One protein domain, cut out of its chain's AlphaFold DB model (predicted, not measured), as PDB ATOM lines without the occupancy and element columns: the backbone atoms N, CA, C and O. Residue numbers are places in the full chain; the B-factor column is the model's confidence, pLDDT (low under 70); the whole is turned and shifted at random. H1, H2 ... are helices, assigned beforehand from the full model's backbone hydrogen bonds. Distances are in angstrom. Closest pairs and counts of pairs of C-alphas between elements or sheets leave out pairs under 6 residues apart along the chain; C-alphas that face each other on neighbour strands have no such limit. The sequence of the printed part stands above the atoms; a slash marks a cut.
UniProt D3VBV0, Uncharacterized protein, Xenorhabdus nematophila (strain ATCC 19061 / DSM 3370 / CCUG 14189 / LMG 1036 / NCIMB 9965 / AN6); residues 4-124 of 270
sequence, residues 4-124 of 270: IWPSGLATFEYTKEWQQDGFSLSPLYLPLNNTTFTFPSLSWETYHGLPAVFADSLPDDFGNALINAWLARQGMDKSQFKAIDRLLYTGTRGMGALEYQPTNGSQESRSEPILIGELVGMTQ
ATOM      1  N   ILE A   4     111.137  94.529  77.232       57.38
ATOM      2  CA  ILE A   4     109.934  95.120  77.839       57.38
ATOM      3  C   ILE A   4     108.714  94.374  77.362       57.38
ATOM      4  O   ILE A   4     108.549  94.131  76.167       57.38
ATOM      5  N   TRP A   5     107.832  94.069  78.308       53.34
ATOM      6  CA  TRP A   5     106.547  93.469  78.009       53.34
ATOM      7  C   TRP A   5     105.455  94.539  77.822       53.34
ATOM      8  O   TRP A   5     105.534  95.616  78.422       53.34
ATOM      9  N   PRO A   6     104.382  94.251  77.060       50.03
ATOM     10  CA  PRO A   6     103.241  95.157  76.890       50.03
ATOM     11  C   PRO A   6     102.591  95.662  78.189       50.03
ATOM     12  O   PRO A   6     101.901  96.676  78.160       50.03
ATOM     13  N   SER A   7     102.821  94.991  79.324       61.22
ATOM     14  CA  SER A   7     102.324  95.379  80.651       61.22
ATOM     15  C   SER A   7     102.973  96.641  81.233       61.22
ATOM     16  O   SER A   7     102.508  97.130  82.257       61.22
ATOM     17  N   GLY A   8     104.044  97.161  80.625       74.19
ATOM     18  CA  GLY A   8     104.783  98.321  81.136       74.19
ATOM     19  C   GLY A   8     105.817  97.986  82.215       74.19
ATOM     20  O   GLY A   8     106.550  98.874  82.636       74.19
ATOM     21  N   LEU A   9     105.920  96.716  82.621       83.12
ATOM     22  CA  LEU A   9     106.978  96.224  83.503       83.12
ATOM     23  C   LEU A   9     108.191  95.780  82.682       83.12
ATOM     24  O   LEU A   9     108.060  95.035  81.705       83.12
ATOM     25  N   ALA A  10     109.374  96.211  83.108       86.50
ATOM     26  CA  ALA A  10     110.629  95.754  82.538       86.50
ATOM     27  C   ALA A  10     111.061  94.426  83.165       86.50
ATOM     28  O   ALA A  10     110.851  94.169  84.357       86.50
ATOM     29  N   THR A  11     111.699  93.589  82.349       88.38
ATOM     30  CA  THR A  11     112.404  92.401  82.817       88.38
ATOM     31  C   THR A  11     113.894  92.533  82.554       88.38
ATOM     32  O   THR A  11     114.336  93.174  81.596       88.38
ATOM     33  N   PHE A  12     114.683  91.921  83.429       90.88
ATOM     34  CA  PHE A  12     116.134  91.935  83.344       90.88
ATOM     35  C   PHE A  12     116.692  90.520  83.446       90.88
ATOM     36  O   PHE A  12     116.205  89.714  84.227       90.88
ATOM     37  N   GLU A  13     117.732  90.226  82.678       92.56
ATOM     38  CA  GLU A  13     118.459  88.961  82.733       92.56
ATOM     39  C   GLU A  13     119.929  89.228  82.400       92.56
ATOM     40  O   GLU A  13     120.238  90.024  81.504       92.56
ATOM     41  N   TYR A  14     120.828  88.555  83.118       92.81
ATOM     42  CA  TYR A  14     122.255  88.557  82.814       92.81
ATOM     43  C   TYR A  14     122.552  87.682  81.599       92.81
ATOM     44  O   TYR A  14     122.088  86.547  81.519       92.81
ATOM     45  N   THR A  15     123.395  88.161  80.688       91.94
ATOM     46  CA  THR A  15     123.972  87.319  79.627       91.94
ATOM     47  C   THR A  15     124.819  86.194  80.215       91.94
ATOM     48  O   THR A  15     125.434  86.376  81.265       91.94
ATOM     49  N   LYS A  16     124.924  85.066  79.505       90.44
ATOM     50  CA  LYS A  16     125.747  83.923  79.934       90.44
ATOM     51  C   LYS A  16     127.220  84.288  80.106       90.44
ATOM     52  O   LYS A  16     127.879  83.725  80.968       90.44
ATOM     53  N   GLU A  17     127.716  85.220  79.302       92.25
ATOM     54  CA  GLU A  17     129.085  85.731  79.353       92.25
ATOM     55  C   GLU A  17     129.322  86.503  80.661       92.25
ATOM     56  O   GLU A  17     130.238  86.192  81.413       92.25
ATOM     57  N   TRP A  18     128.426  87.435  81.006       91.69
ATOM     58  CA  TRP A  18     128.493  88.182  82.272       91.69
ATOM     59  C   TRP A  18     128.341  87.291  83.512       91.69
ATOM     60  O   TRP A  18     128.878  87.598  84.568       91.69
ATOM     61  N   GLN A  19     127.614  86.179  83.407       89.00
ATOM     62  CA  GLN A  19     127.496  85.223  84.511       89.00
ATOM     63  C   GLN A  19     128.806  84.472  84.805       89.00
ATOM     64  O   GLN A  19     128.951  83.966  85.915       89.00
ATOM     65  N   GLN A  20     129.725  84.367  83.838       88.56
ATOM     66  CA  GLN A  20     130.995  83.651  84.014       88.56
ATOM     67  C   GLN A  20     132.021  84.511  84.746       88.56
ATOM     68  O   GLN A  20     132.568  84.071  85.753       88.56
ATOM     69  N   ASP A  21     132.219  85.738  84.263       87.12
ATOM     70  CA  ASP A  21     133.329  86.592  84.697       87.12
ATOM     71  C   ASP A  21     132.874  87.958  85.227       87.12
ATOM     72  O   ASP A  21     133.706  88.825  85.468       87.12
ATOM     73  N   GLY A  22     131.567  88.191  85.366       88.50
ATOM     74  CA  GLY A  22     131.002  89.454  85.838       88.50
ATOM     75  C   GLY A  22     130.598  89.432  87.311       88.50
ATOM     76  O   GLY A  22     130.949  88.546  88.087       88.50
ATOM     77  N   PHE A  23     129.799  90.427  87.693       90.06
ATOM     78  CA  PHE A  23     129.318  90.609  89.060       90.06
ATOM     79  C   PHE A  23     127.830  90.951  89.110       90.06
ATOM     80  O   PHE A  23     127.208  91.335  88.117       90.06
ATOM     81  N   SER A  24     127.242  90.815  90.298       90.25
ATOM     82  CA  SER A  24     125.857  91.215  90.535       90.25
ATOM     83  C   SER A  24     125.739  92.737  90.622       90.25
ATOM     84  O   SER A  24     126.352  93.349  91.489       90.25
ATOM     85  N   LEU A  25     124.885  93.337  89.786       90.00
ATOM     86  CA  LEU A  25     124.593  94.780  89.811       90.00
ATOM     87  C   LEU A  25     123.848  95.215  91.083       90.00
ATOM     88  O   LEU A  25     123.883  96.376  91.472       90.00
ATOM     89  N   SER A  26     123.142  94.282  91.720       88.25
ATOM     90  CA  SER A  26     122.470  94.484  92.998       88.25
ATOM     91  C   SER A  26     122.476  93.151  93.743       88.25
ATOM     92  O   SER A  26     121.579  92.341  93.510       88.25
ATOM     93  N   PRO A  27     123.455  92.888  94.630       85.12
ATOM     94  CA  PRO A  27     123.616  91.578  95.277       85.12
ATOM     95  C   PRO A  27     122.353  91.055  95.966       85.12
ATOM     96  O   PRO A  27     122.123  89.850  96.032       85.12
ATOM     97  N   LEU A  28     121.516  91.975  96.448       82.19
ATOM     98  CA  LEU A  28     120.272  91.684  97.150       82.19
ATOM     99  C   LEU A  28     119.118  91.295  96.233       82.19
ATOM    100  O   LEU A  28     118.351  90.388  96.552       82.19
ATOM    101  N   TYR A  29     118.961  92.020  95.129       86.50
ATOM    102  CA  TYR A  29     117.750  91.968  94.312       86.50
ATOM    103  C   TYR A  29     117.997  91.358  92.931       86.50
ATOM    104  O   TYR A  29     117.085  90.793  92.341       86.50
ATOM    105  N   LEU A  30     119.232  91.424  92.436       90.31
ATOM    106  CA  LEU A  30     119.687  90.889  91.155       90.31
ATOM    107  C   LEU A  30     120.927  89.993  91.341       90.31
ATOM    108  O   LEU A  30     121.975  90.286  90.754       90.31
ATOM    109  N   PRO A  31     120.874  88.924  92.156       91.00
ATOM    110  CA  PRO A  31     121.997  87.996  92.301       91.00
ATOM    111  C   PRO A  31     122.417  87.408  90.946       91.00
ATOM    112  O   PRO A  31     121.588  87.227  90.055       91.00
ATOM    113  N   LEU A  32     123.707  87.102  90.783       90.12
ATOM    114  CA  LEU A  32     124.255  86.609  89.518       90.12
ATOM    115  C   LEU A  32     123.816  85.154  89.274       90.12
ATOM    116  O   LEU A  32     124.440  84.212  89.752       90.12
ATOM    117  N   ASN A  33     122.691  84.968  88.583       88.88
ATOM    118  CA  ASN A  33     122.152  83.657  88.229       88.88
ATOM    119  C   ASN A  33     121.341  83.711  86.921       88.88
ATOM    120  O   ASN A  33     121.104  84.781  86.361       88.88
ATOM    121  N   ASN A  34     120.905  82.541  86.448       85.44
ATOM    122  CA  ASN A  34     120.211  82.373  85.170       85.44
ATOM    123  C   ASN A  34     118.685  82.580  85.271       85.44
ATOM    124  O   ASN A  34     117.908  81.772  84.760       85.44
ATOM    125  N   THR A  35     118.262  83.621  85.989       89.56
ATOM    126  CA  THR A  35     116.845  83.958  86.187       89.56
ATOM    127  C   THR A  35     116.510  85.270  85.493       89.56
ATOM    128  O   THR A  35     117.294  86.217  85.499       89.56
ATOM    129  N   THR A  36     115.299  85.350  84.950       90.88
ATOM    130  CA  THR A  36     114.705  86.617  84.528       90.88
ATOM    131  C   THR A  36     114.073  87.318  85.733       90.88
ATOM    132  O   THR A  36     113.147  86.805  86.359       90.88
ATOM    133  N   PHE A  37     114.557  88.513  86.044       91.06
ATOM    134  CA  PHE A  37     114.111  89.335  87.160       91.06
ATOM    135  C   PHE A  37     112.989  90.287  86.747       91.06
ATOM    136  O   PHE A  37     113.051  90.935  85.701       91.06
ATOM    137  N   THR A  38     111.981  90.411  87.610       90.25
ATOM    138  CA  THR A  38     110.903  91.398  87.511       90.25
ATOM    139  C   THR A  38     110.419  91.774  88.910       90.25
ATOM    140  O   THR A  38     110.502  90.962  89.833       90.25
ATOM    141  N   PHE A  39     109.923  93.000  89.079       89.62
ATOM    142  CA  PHE A  39     109.583  93.555  90.393       89.62
ATOM    143  C   PHE A  39     108.199  94.224  90.397       89.62
ATOM    144  O   PHE A  39     108.099  95.437  90.571       89.62
ATOM    145  N   PRO A  40     107.109  93.456  90.225       87.69
ATOM    146  CA  PRO A  40     105.751  94.002  90.149       87.69
ATOM    147  C   PRO A  40     105.268  94.645  91.460       87.69
ATOM    148  O   PRO A  40     104.262  95.344  91.457       87.69
ATOM    149  N   SER A  41     105.949  94.388  92.581       87.62
ATOM    150  CA  SER A  41     105.630  94.956  93.894       87.62
ATOM    151  C   SER A  41     106.282  96.315  94.163       87.62
ATOM    152  O   SER A  41     105.964  96.937  95.176       87.62
ATOM    153  N   LEU A  42     107.198  96.780  93.305       85.75
ATOM    154  CA  LEU A  42     107.766  98.122  93.430       85.75
ATOM    155  C   LEU A  42     106.718  99.175  93.053       85.75
ATOM    156  O   LEU A  42     105.947  98.985  92.115       85.75
ATOM    157  N   SER A  43     106.708 100.300  93.779       85.38
ATOM    158  CA  SER A  43     105.829 101.433  93.462       85.38
ATOM    159  C   SER A  43     106.089 101.915  92.039       85.38
ATOM    160  O   SER A  43     107.229 102.191  91.649       85.38
ATOM    161  N   TRP A  44     105.010 102.035  91.273       83.50
ATOM    162  CA  TRP A  44     105.072 102.529  89.907       83.50
ATOM    163  C   TRP A  44     105.549 103.982  89.856       83.50
ATOM    164  O   TRP A  44     106.323 104.348  88.976       83.50
ATOM    165  N   GLU A  45     105.121 104.794  90.818       81.31
ATOM    166  CA  GLU A  45     105.425 106.220  90.919       81.31
ATOM    167  C   GLU A  45     106.925 106.466  91.087       81.31
ATOM    168  O   GLU A  45     107.459 107.387  90.487       81.31
ATOM    169  N   THR A  46     107.605 105.620  91.868       79.19
ATOM    170  CA  THR A  46     109.046 105.759  92.135       79.19
ATOM    171  C   THR A  46     109.916 105.079  91.077       79.19
ATOM    172  O   THR A  46     110.950 105.612  90.686       79.19
ATOM    173  N   TYR A  47     109.541 103.872  90.650       85.12
ATOM    174  CA  TYR A  47     110.428 103.008  89.860       85.12
ATOM    175  C   TYR A  47     110.032 102.904  88.388       85.12
ATOM    176  O   TYR A  47     110.784 102.350  87.588       85.12
ATOM    177  N   HIS A  48     108.851 103.404  88.016       85.88
ATOM    178  CA  HIS A  48     108.342 103.425  86.642       85.88
ATOM    179  C   HIS A  48     108.403 102.061  85.929       85.88
ATOM    180  O   HIS A  48     108.697 101.974  84.736       85.88
ATOM    181  N   GLY A  49     108.155 100.985  86.683       86.31
ATOM    182  CA  GLY A  49     108.170  99.608  86.182       86.31
ATOM    183  C   GLY A  49     109.563  99.011  85.961       86.31
ATOM    184  O   GLY A  49     109.657  97.902  85.431       86.31
ATOM    185  N   LEU A  50     110.634  99.706  86.357       88.88
ATOM    186  CA  LEU A  50     112.011  99.226  86.271       88.88
ATOM    187  C   LEU A  50     112.463  98.531  87.568       88.88
ATOM    188  O   LEU A  50     112.022  98.896  88.659       88.88
ATOM    189  N   PRO A  51     113.414  97.582  87.486       89.81
ATOM    190  CA  PRO A  51     114.239  97.229  88.637       89.81
ATOM    191  C   PRO A  51     114.921  98.470  89.233       89.81
ATOM    192  O   PRO A  51     115.392  99.335  88.493       89.81
ATOM    193  N   ALA A  52     115.029  98.522  90.563       87.00
ATOM    194  CA  ALA A  52     115.527  99.689  91.297       87.00
ATOM    195  C   ALA A  52     116.882 100.218  90.792       87.00
ATOM    196  O   ALA A  52     117.018 101.413  90.561       87.00
ATOM    197  N   VAL A  53     117.837  99.321  90.514       87.50
ATOM    198  CA  VAL A  53     119.183  99.694  90.039       87.50
ATOM    199  C   VAL A  53     119.172 100.477  88.719       87.50
ATOM    200  O   VAL A  53     120.064 101.277  88.469       87.50
ATOM    201  N   PHE A  54     118.164 100.265  87.865       89.75
ATOM    202  CA  PHE A  54     118.034 100.997  86.604       89.75
ATOM    203  C   PHE A  54     117.185 102.254  86.769       89.75
ATOM    204  O   PHE A  54     117.441 103.246  86.094       89.75
ATOM    205  N   ALA A  55     116.207 102.242  87.679       88.62
ATOM    206  CA  ALA A  55     115.434 103.436  88.012       88.62
ATOM    207  C   ALA A  55     116.325 104.567  88.553       88.62
ATOM    208  O   ALA A  55     116.047 105.730  88.286       88.62
ATOM    209  N   ASP A  56     117.428 104.242  89.231       86.06
ATOM    210  CA  ASP A  56     118.404 105.232  89.710       86.06
ATOM    211  C   ASP A  56     119.140 105.977  88.581       86.06
ATOM    212  O   ASP A  56     119.667 107.063  88.805       86.06
ATOM    213  N   SER A  57     119.148 105.435  87.358       88.00
ATOM    214  CA  SER A  57     119.674 106.128  86.169       88.00
ATOM    215  C   SER A  57     118.630 106.995  85.465       88.00
ATOM    216  O   SER A  57     118.941 107.650  84.462       88.00
ATOM    217  N   LEU A  58     117.382 106.988  85.947       86.06
ATOM    218  CA  LEU A  58     116.374 107.898  85.437       86.06
ATOM    219  C   LEU A  58     116.695 109.329  85.878       86.06
ATOM    220  O   LEU A  58     117.143 109.547  87.005       86.06
ATOM    221  N   PRO A  59     116.428 110.313  85.007       79.75
ATOM    222  CA  PRO A  59     116.502 111.711  85.383       79.75
ATOM    223  C   PRO A  59     115.633 111.990  86.609       79.75
ATOM    224  O   PRO A  59     114.522 111.463  86.731       79.75
ATOM    225  N   ASP A  60     116.133 112.857  87.480       75.88
ATOM    226  CA  ASP A  60     115.340 113.447  88.545       75.88
ATOM    227  C   ASP A  60     114.248 114.360  87.970       75.88
ATOM    228  O   ASP A  60     114.069 114.513  86.758       75.88
ATOM    229  N   ASP A  61     113.482 114.985  88.849       72.62
ATOM    230  CA  ASP A  61     112.369 115.836  88.455       72.62
ATOM    231  C   ASP A  61     112.775 116.996  87.543       72.62
ATOM    232  O   ASP A  61     112.055 117.337  86.598       72.62
ATOM    233  N   PHE A  62     113.956 117.566  87.781       68.94
ATOM    234  CA  PHE A  62     114.514 118.622  86.952       68.94
ATOM    235  C   PHE A  62     114.865 118.105  85.552       68.94
ATOM    236  O   PHE A  62     114.439 118.679  84.544       68.94
ATOM    237  N   GLY A  63     115.581 116.983  85.470       73.31
ATOM    238  CA  GLY A  63     115.904 116.343  84.202       73.31
ATOM    239  C   GLY A  63     114.650 115.896  83.444       73.31
ATOM    240  O   GLY A  63     114.557 116.078  82.226       73.31
ATOM    241  N   ASN A  64     113.633 115.403  84.153       77.88
ATOM    242  CA  ASN A  64     112.334 115.070  83.578       77.88
ATOM    243  C   ASN A  64     111.638 116.305  83.004       77.88
ATOM    244  O   ASN A  64     111.058 116.219  81.920       77.88
ATOM    245  N   ALA A  65     111.714 117.452  83.679       76.62
ATOM    246  CA  ALA A  65     111.141 118.698  83.189       76.62
ATOM    247  C   ALA A  65     111.818 119.173  81.890       76.62
ATOM    248  O   ALA A  65     111.119 119.530  80.938       76.62
ATOM    249  N   LEU A  66     113.152 119.082  81.805       71.94
ATOM    250  CA  LEU A  66     113.907 119.408  80.590       71.94
ATOM    251  C   LEU A  66     113.536 118.486  79.418       71.94
ATOM    252  O   LEU A  66     113.271 118.960  78.312       71.94
ATOM    253  N   ILE A  67     113.456 117.176  79.664       74.81
ATOM    254  CA  ILE A  67     113.043 116.195  78.650       74.81
ATOM    255  C   ILE A  67     111.619 116.480  78.174       74.81
ATOM    256  O   ILE A  67     111.357 116.480  76.974       74.81
ATOM    257  N   ASN A  68     110.697 116.765  79.095       77.94
ATOM    258  CA  ASN A  68     109.309 117.060  78.750       77.94
ATOM    259  C   ASN A  68     109.192 118.339  77.901       77.94
ATOM    260  O   ASN A  68     108.396 118.373  76.963       77.94
ATOM    261  N   ALA A  69     109.994 119.369  78.191       75.50
ATOM    262  CA  ALA A  69     110.053 120.585  77.382       75.50
ATOM    263  C   ALA A  69     110.596 120.309  75.969       75.50
ATOM    264  O   ALA A  69     110.042 120.804  74.986       75.50
ATOM    265  N   TRP A  70     111.638 119.483  75.851       76.38
ATOM    266  CA  TRP A  70     112.181 119.062  74.559       76.38
ATOM    267  C   TRP A  70     111.167 118.250  73.737       76.38
ATOM    268  O   TRP A  70     110.942 118.574  72.570       76.38
ATOM    269  N   LEU A  71     110.477 117.276  74.346       77.25
ATOM    270  CA  LEU A  71     109.417 116.493  73.692       77.25
ATOM    271  C   LEU A  71     108.296 117.391  73.160       77.25
ATOM    272  O   LEU A  71     107.882 117.251  72.009       77.25
ATOM    273  N   ALA A  72     107.856 118.364  73.965       79.12
ATOM    274  CA  ALA A  72     106.824 119.313  73.563       79.12
ATOM    275  C   ALA A  72     107.239 120.147  72.337       79.12
ATOM    276  O   ALA A  72     106.420 120.369  71.447       79.12
ATOM    277  N   ARG A  73     108.515 120.558  72.242       75.44
ATOM    278  CA  ARG A  73     109.054 121.280  71.070       75.44
ATOM    279  C   ARG A  73     109.080 120.424  69.803       75.44
ATOM    280  O   ARG A  73     108.915 120.964  68.715       75.44
ATOM    281  N   GLN A  74     109.257 119.111  69.941       76.50
ATOM    282  CA  GLN A  74     109.208 118.155  68.829       76.50
ATOM    283  C   GLN A  74     107.773 117.722  68.471       76.50
ATOM    284  O   GLN A  74     107.584 116.890  67.588       76.50
ATOM    285  N   GLY A  75     106.751 118.253  69.157       80.31
ATOM    286  CA  GLY A  75     105.357 117.843  68.972       80.31
ATOM    287  C   GLY A  75     105.061 116.420  69.461       80.31
ATOM    288  O   GLY A  75     104.066 115.829  69.047       80.31
ATOM    289  N   MET A  76     105.921 115.861  70.317       77.88
ATOM    290  CA  MET A  76     105.781 114.514  70.871       77.88
ATOM    291  C   MET A  76     104.991 114.544  72.183       77.88
ATOM    292  O   MET A  76     105.171 115.436  73.016       77.88
ATOM    293  N   ASP A  77     104.138 113.541  72.399       75.94
ATOM    294  CA  ASP A  77     103.408 113.400  73.660       75.94
ATOM    295  C   ASP A  77     104.318 112.783  74.735       75.94
ATOM    296  O   ASP A  77     104.916 111.724  74.544       75.94
ATOM    297  N   LYS A  78     104.375 113.418  75.911       72.19
ATOM    298  CA  LYS A  78     105.096 112.915  77.091       72.19
ATOM    299  C   LYS A  78     104.683 111.495  77.492       72.19
ATOM    300  O   LYS A  78     105.500 110.772  78.053       72.19
ATOM    301  N   SER A  79     103.438 111.094  77.217       72.50
ATOM    302  CA  SER A  79     102.930 109.750  77.523       72.50
ATOM    303  C   SER A  79     103.612 108.654  76.694       72.50
ATOM    304  O   SER A  79     103.634 107.489  77.095       72.50
ATOM    305  N   GLN A  80     104.207 109.032  75.559       70.06
ATOM    306  CA  GLN A  80     104.921 108.124  74.666       70.06
ATOM    307  C   GLN A  80     106.355 107.861  75.130       70.06
ATOM    308  O   GLN A  80     106.931 106.860  74.720       70.06
ATOM    309  N   PHE A  81     106.913 108.719  75.992       75.25
ATOM    310  CA  PHE A  81     108.292 108.615  76.461       75.25
ATOM    311  C   PHE A  81     108.367 107.863  77.792       75.25
ATOM    312  O   PHE A  81     108.260 108.438  78.883       75.25
ATOM    313  N   LYS A  82     108.506 106.541  77.686       80.94
ATOM    314  CA  LYS A  82     108.485 105.609  78.814       80.94
ATOM    315  C   LYS A  82     109.822 105.614  79.557       80.94
ATOM    316  O   LYS A  82     110.807 106.203  79.119       80.94
ATOM    317  N   ALA A  83     109.868 104.912  80.688       84.12
ATOM    318  CA  ALA A  83     111.082 104.774  81.494       84.12
ATOM    319  C   ALA A  83     112.272 104.237  80.678       84.12
ATOM    320  O   ALA A  83     113.386 104.726  80.818       84.12
ATOM    321  N   ILE A  84     112.032 103.299  79.758       84.38
ATOM    322  CA  ILE A  84     113.077 102.820  78.847       84.38
ATOM    323  C   ILE A  84     113.596 103.890  77.905       84.38
ATOM    324  O   ILE A  84     114.801 103.986  77.719       84.38
ATOM    325  N   ASP A  85     112.718 104.710  77.338       82.19
ATOM    326  CA  ASP A  85     113.128 105.738  76.390       82.19
ATOM    327  C   ASP A  85     114.010 106.770  77.098       82.19
ATOM    328  O   ASP A  85     114.988 107.247  76.526       82.19
ATOM    329  N   ARG A  86     113.733 107.026  78.386       84.25
ATOM    330  CA  ARG A  86     114.588 107.829  79.271       84.25
ATOM    331  C   ARG A  86     115.953 107.183  79.480       84.25
ATOM    332  O   ARG A  86     116.947 107.879  79.329       84.25
ATOM    333  N   LEU A  87     116.022 105.879  79.747       86.56
ATOM    334  CA  LEU A  87     117.302 105.168  79.857       86.56
ATOM    335  C   LEU A  87     118.098 105.211  78.546       86.56
ATOM    336  O   LEU A  87     119.276 105.550  78.556       86.56
ATOM    337  N   LEU A  88     117.452 104.948  77.407       85.50
ATOM    338  CA  LEU A  88     118.080 105.021  76.082       85.50
ATOM    339  C   LEU A  88     118.540 106.442  75.725       85.50
ATOM    340  O   LEU A  88     119.538 106.610  75.026       85.50
ATOM    341  N   TYR A  89     117.828 107.464  76.204       81.62
ATOM    342  CA  TYR A  89     118.233 108.861  76.080       81.62
ATOM    343  C   TYR A  89     119.407 109.208  76.998       81.62
ATOM    344  O   TYR A  89     120.321 109.914  76.569       81.62
ATOM    345  N   THR A  90     119.427 108.705  78.237       83.50
ATOM    346  CA  THR A  90     120.592 108.802  79.128       83.50
ATOM    347  C   THR A  90     121.816 108.193  78.441       83.50
ATOM    348  O   THR A  90     122.863 108.844  78.368       83.50
ATOM    349  N   GLY A  91     121.660 107.010  77.839       85.19
ATOM    350  CA  GLY A  91     122.673 106.377  77.000       85.19
ATOM    351  C   GLY A  91     123.954 106.110  77.783       85.19
ATOM    352  O   GLY A  91     123.941 105.330  78.731       85.19
ATOM    353  N   THR A  92     125.039 106.787  77.403       84.75
ATOM    354  CA  THR A  92     126.369 106.702  78.035       84.75
ATOM    355  C   THR A  92     126.659 107.839  79.023       84.75
ATOM    356  O   THR A  92     127.771 107.971  79.523       84.75
ATOM    357  N   ARG A  93     125.678 108.711  79.287       81.12
ATOM    358  CA  ARG A  93     125.835 109.912  80.133       81.12
ATOM    359  C   ARG A  93     125.333 109.710  81.564       81.12
ATOM    360  O   ARG A  93     125.266 110.675  82.322       81.12
ATOM    361  N   GLY A  94     124.901 108.495  81.899       81.06
ATOM    362  CA  GLY A  94     124.404 108.156  83.230       81.06
ATOM    363  C   GLY A  94     125.510 108.217  84.280       81.06
ATOM    364  O   GLY A  94     126.689 108.071  83.967       81.06
ATOM    365  N   MET A  95     125.128 108.429  85.540       83.88
ATOM    366  CA  MET A  95     126.066 108.277  86.650       83.88
ATOM    367  C   MET A  95     126.410 106.797  86.857       83.88
ATOM    368  O   MET A  95     125.540 105.931  86.784       83.88
ATOM    369  N   GLY A  96     127.673 106.515  87.176       87.25
ATOM    370  CA  GLY A  96     128.168 105.151  87.356       87.25
ATOM    371  C   GLY A  96     128.646 104.524  86.045       87.25
ATOM    372  O   GLY A  96     129.115 105.223  85.155       87.25
ATOM    373  N   ALA A  97     128.576 103.195  85.961       88.62
ATOM    374  CA  ALA A  97     129.152 102.413  84.862       88.62
ATOM    375  C   ALA A  97     128.104 101.771  83.933       88.62
ATOM    376  O   ALA A  97     128.459 100.997  83.046       88.62
ATOM    377  N   LEU A  98     126.811 102.036  84.152       89.69
ATOM    378  CA  LEU A  98     125.748 101.478  83.322       89.69
ATOM    379  C   LEU A  98     125.541 102.327  82.068       89.69
ATOM    380  O   LEU A  98     125.291 103.527  82.150       89.69
ATOM    381  N   GLU A  99     125.573 101.665  80.915       90.19
ATOM    382  CA  GLU A  99     125.227 102.249  79.625       90.19
ATOM    383  C   GLU A  99     123.998 101.560  79.036       90.19
ATOM    384  O   GLU A  99     123.827 100.340  79.134       90.19
ATOM    385  N   TYR A 100     123.150 102.343  78.375       87.88
ATOM    386  CA  TYR A 100     121.900 101.859  77.797       87.88
ATOM    387  C   TYR A 100     121.925 101.980  76.278       87.88
ATOM    388  O   TYR A 100     122.179 103.051  75.726       87.88
ATOM    389  N   GLN A 101     121.646 100.869  75.595       87.12
ATOM    390  CA  GLN A 101     121.705 100.773  74.138       87.12
ATOM    391  C   GLN A 101     120.417 100.170  73.547       87.12
ATOM    392  O   GLN A 101     119.801  99.307  74.187       87.12
ATOM    393  N   PRO A 102     120.029 100.572  72.316       83.75
ATOM    394  CA  PRO A 102     120.718 101.530  71.438       83.75
ATOM    395  C   PRO A 102     120.522 102.983  71.896       83.75
ATOM    396  O   PRO A 102     119.434 103.359  72.314       83.75
ATOM    397  N   THR A 103     121.547 103.829  71.784       64.31
ATOM    398  CA  THR A 103     121.365 105.267  72.027       64.31
ATOM    399  C   THR A 103     120.406 105.822  70.975       64.31
ATOM    400  O   THR A 103     120.682 105.717  69.775       64.31
ATOM    401  N   ASN A 104     119.276 106.388  71.407       59.91
ATOM    402  CA  ASN A 104     118.285 106.976  70.506       59.91
ATOM    403  C   ASN A 104     118.878 108.217  69.817       59.91
ATOM    404  O   ASN A 104     118.785 109.329  70.324       59.91
ATOM    405  N   GLY A 105     119.470 108.009  68.639       49.69
ATOM    406  CA  GLY A 105     119.805 109.054  67.678       49.69
ATOM    407  C   GLY A 105     121.251 109.549  67.716       49.69
ATOM    408  O   GLY A 105     121.735 110.119  68.687       49.69
ATOM    409  N   SER A 106     121.898 109.423  66.563       39.16
ATOM    410  CA  SER A 106     122.968 110.287  66.076       39.16
ATOM    411  C   SER A 106     122.515 111.756  66.032       39.16
ATOM    412  O   SER A 106     122.141 112.263  64.974       39.16
ATOM    413  N   GLN A 107     122.513 112.459  67.162       46.44
ATOM    414  CA  GLN A 107     122.578 113.918  67.149       46.44
ATOM    415  C   GLN A 107     123.997 114.310  67.527       46.44
ATOM    416  O   GLN A 107     124.405 114.205  68.681       46.44
ATOM    417  N   GLU A 108     124.757 114.741  66.518       42.41
ATOM    418  CA  GLU A 108     125.922 115.592  66.728       42.41
ATOM    419  C   GLU A 108     125.579 116.620  67.807       42.41
ATOM    420  O   GLU A 108     124.570 117.322  67.708       42.41
ATOM    421  N   SER A 109     126.398 116.658  68.854       40.16
ATOM    422  CA  SER A 109     126.290 117.592  69.969       40.16
ATOM    423  C   SER A 109     126.268 119.032  69.450       40.16
ATOM    424  O   SER A 109     127.305 119.665  69.261       40.16
ATOM    425  N   ARG A 110     125.075 119.573  69.205       42.81
ATOM    426  CA  ARG A 110     124.864 121.014  69.209       42.81
ATOM    427  C   ARG A 110     124.494 121.378  70.634       42.81
ATOM    428  O   ARG A 110     123.413 121.048  71.107       42.81
ATOM    429  N   SER A 111     125.429 122.025  71.324       42.88
ATOM    430  CA  SER A 111     125.161 122.692  72.594       42.88
ATOM    431  C   SER A 111     124.070 123.737  72.352       42.88
ATOM    432  O   SER A 111     124.327 124.779  71.749       42.88
ATOM    433  N   GLU A 112     122.833 123.434  72.743       49.19
ATOM    434  CA  GLU A 112     121.780 124.443  72.782       49.19
ATOM    435  C   GLU A 112     121.955 125.290  74.052       49.19
ATOM    436  O   GLU A 112     122.166 124.736  75.136       49.19
ATOM    437  N   PRO A 113     121.887 126.628  73.951       41.88
ATOM    438  CA  PRO A 113     121.997 127.494  75.111       41.88
ATOM    439  C   PRO A 113     120.823 127.236  76.057       41.88
ATOM    440  O   PRO A 113     119.658 127.468  75.732       41.88
ATOM    441  N   ILE A 114     121.152 126.748  77.247       49.69
ATOM    442  CA  ILE A 114     120.200 126.509  78.324       49.69
ATOM    443  C   ILE A 114     119.702 127.870  78.836       49.69
ATOM    444  O   ILE A 114     120.460 128.649  79.415       49.69
ATOM    445  N   LEU A 115     118.416 128.165  78.633       48.34
ATOM    446  CA  LEU A 115     117.768 129.364  79.165       48.34
ATOM    447  C   LEU A 115     117.545 129.197  80.674       48.34
ATOM    448  O   LEU A 115     116.535 128.656  81.120       48.34
ATOM    449  N   ILE A 116     118.495 129.696  81.469       47.59
ATOM    450  CA  ILE A 116     118.493 129.621  82.941       47.59
ATOM    451  C   ILE A 116     117.184 130.146  83.566       47.59
ATOM    452  O   ILE A 116     116.757 129.644  84.602       47.59
ATOM    453  N   GLY A 117     116.490 131.087  82.915       39.56
ATOM    454  CA  GLY A 117     115.213 131.630  83.397       39.56
ATOM    455  C   GLY A 117     114.066 130.610  83.489       39.56
ATOM    456  O   GLY A 117     113.258 130.701  84.410       39.56
ATOM    457  N   GLU A 118     114.007 129.619  82.593       43.94
ATOM    458  CA  GLU A 118     112.990 128.550  82.645       43.94
ATOM    459  C   GLU A 118     113.353 127.478  83.687       43.94
ATOM    460  O   GLU A 118     112.478 126.945  84.372       43.94
ATOM    461  N   LEU A 119     114.655 127.228  83.877       41.88
ATOM    462  CA  LEU A 119     115.177 126.253  84.839       41.88
ATOM    463  C   LEU A 119     114.859 126.611  86.295       41.88
ATOM    464  O   LEU A 119     114.525 125.729  87.086       41.88
ATOM    465  N   VAL A 120     114.932 127.902  86.634       42.50
ATOM    466  CA  VAL A 120     114.647 128.424  87.983       42.50
ATOM    467  C   VAL A 120     113.162 128.277  88.344       42.50
ATOM    468  O   VAL A 120     112.818 128.089  89.508       42.50
ATOM    469  N   GLY A 121     112.260 128.307  87.357       40.72
ATOM    470  CA  GLY A 121     110.822 128.129  87.586       40.72
ATOM    471  C   GLY A 121     110.408 126.680  87.873       40.72
ATOM    472  O   GLY A 121     109.416 126.448  88.568       40.72
ATOM    473  N   MET A 122     111.157 125.702  87.354       38.16
ATOM    474  CA  MET A 122     110.847 124.268  87.461       38.16
ATOM    475  C   MET A 122     111.381 123.627  88.749       38.16
ATOM    476  O   MET A 122     110.733 122.740  89.300       38.16
ATOM    477  N   THR A 123     112.505 124.120  89.278       37.47
ATOM    478  CA  THR A 123     113.138 123.618  90.517       37.47
ATOM    479  C   THR A 123     112.253 123.790  91.758       37.47
ATOM    480  O   THR A 123     112.444 123.111  92.760       37.47
ATOM    481  N   GLN A 124     111.243 124.661  91.704       39.00
ATOM    482  CA  GLN A 124     110.419 125.005  92.862       39.00
ATOM    483  C   GLN A 124     109.348 123.952  93.221       39.00
ATOM    484  O   GLN A 124     108.633 124.153  94.204       39.00
TER     485      GLN A 124
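Overview. This is residues 4 to 124 of the 270 residues of an uncharacterized protein of Xenorhabdus nematophila (strain ATCC 19061 / DSM 3370 / CCUG 14189 / LMG 1036 / NCIMB 9965 / AN6) (UniProt D3VBV0). With little regular structure, this is an elongated string of loops and short helices: H1 in a lobe of loops at one end, H4 and H6 at the other, H2, H3 and H5 between. The 121 printed residues include six named helices, H1 to H6 in chain order, holding 42 residues, and no named strand: all helix. It is only just loose, close to compact, with radius of gyration of the C-alphas 16.4 A, spanning 49 by 32 by 26 A.

Arrangement. H4, residues 61 to 73, only just touches H6, residues 116 to 122, with residues 62 to 65 alone and 3 pairs of C-alphas within 8 A; the closest C-alphas, of Phe 62 and Met 122, are 6.8 A apart. H3, residues 52 to 55, is close but not clearly touching H2, residues 44 to 47; their closest C-alphas, of Ala 55 and Tyr 47, are 5.4 A apart. H3 is likewise close but not clearly touching H5, residues 83 to 90, at 8.0 A between the closest C-alphas, of Ala 55 and Ala 83. H1, residues 16 to 21, touches no helix. Every O i to N i+4 pair is within hydrogen-bond range in H4 and H5, 1 of 2 in H1 and 2 of 3 in H6; H2 and H3 are too short for such a pair.

Along the chain. H4 measures 18.5 A from C-alpha 61 at (112.369, 115.836, 88.455) to C-alpha 73. H1 begins at C-alpha 16 (125.747, 83.923, 79.934).

Size, cuts and confidence. The two C-alphas farthest apart, of Gln 20 and Gly 117, are 50.5 A apart. The printed part has no cut. The links H1 to H2 and H5 to H6 are long, and residues 106 to 113 stand free. Model pLDDT is under 70 at residues 4 to 7, 62 and 103 to 124.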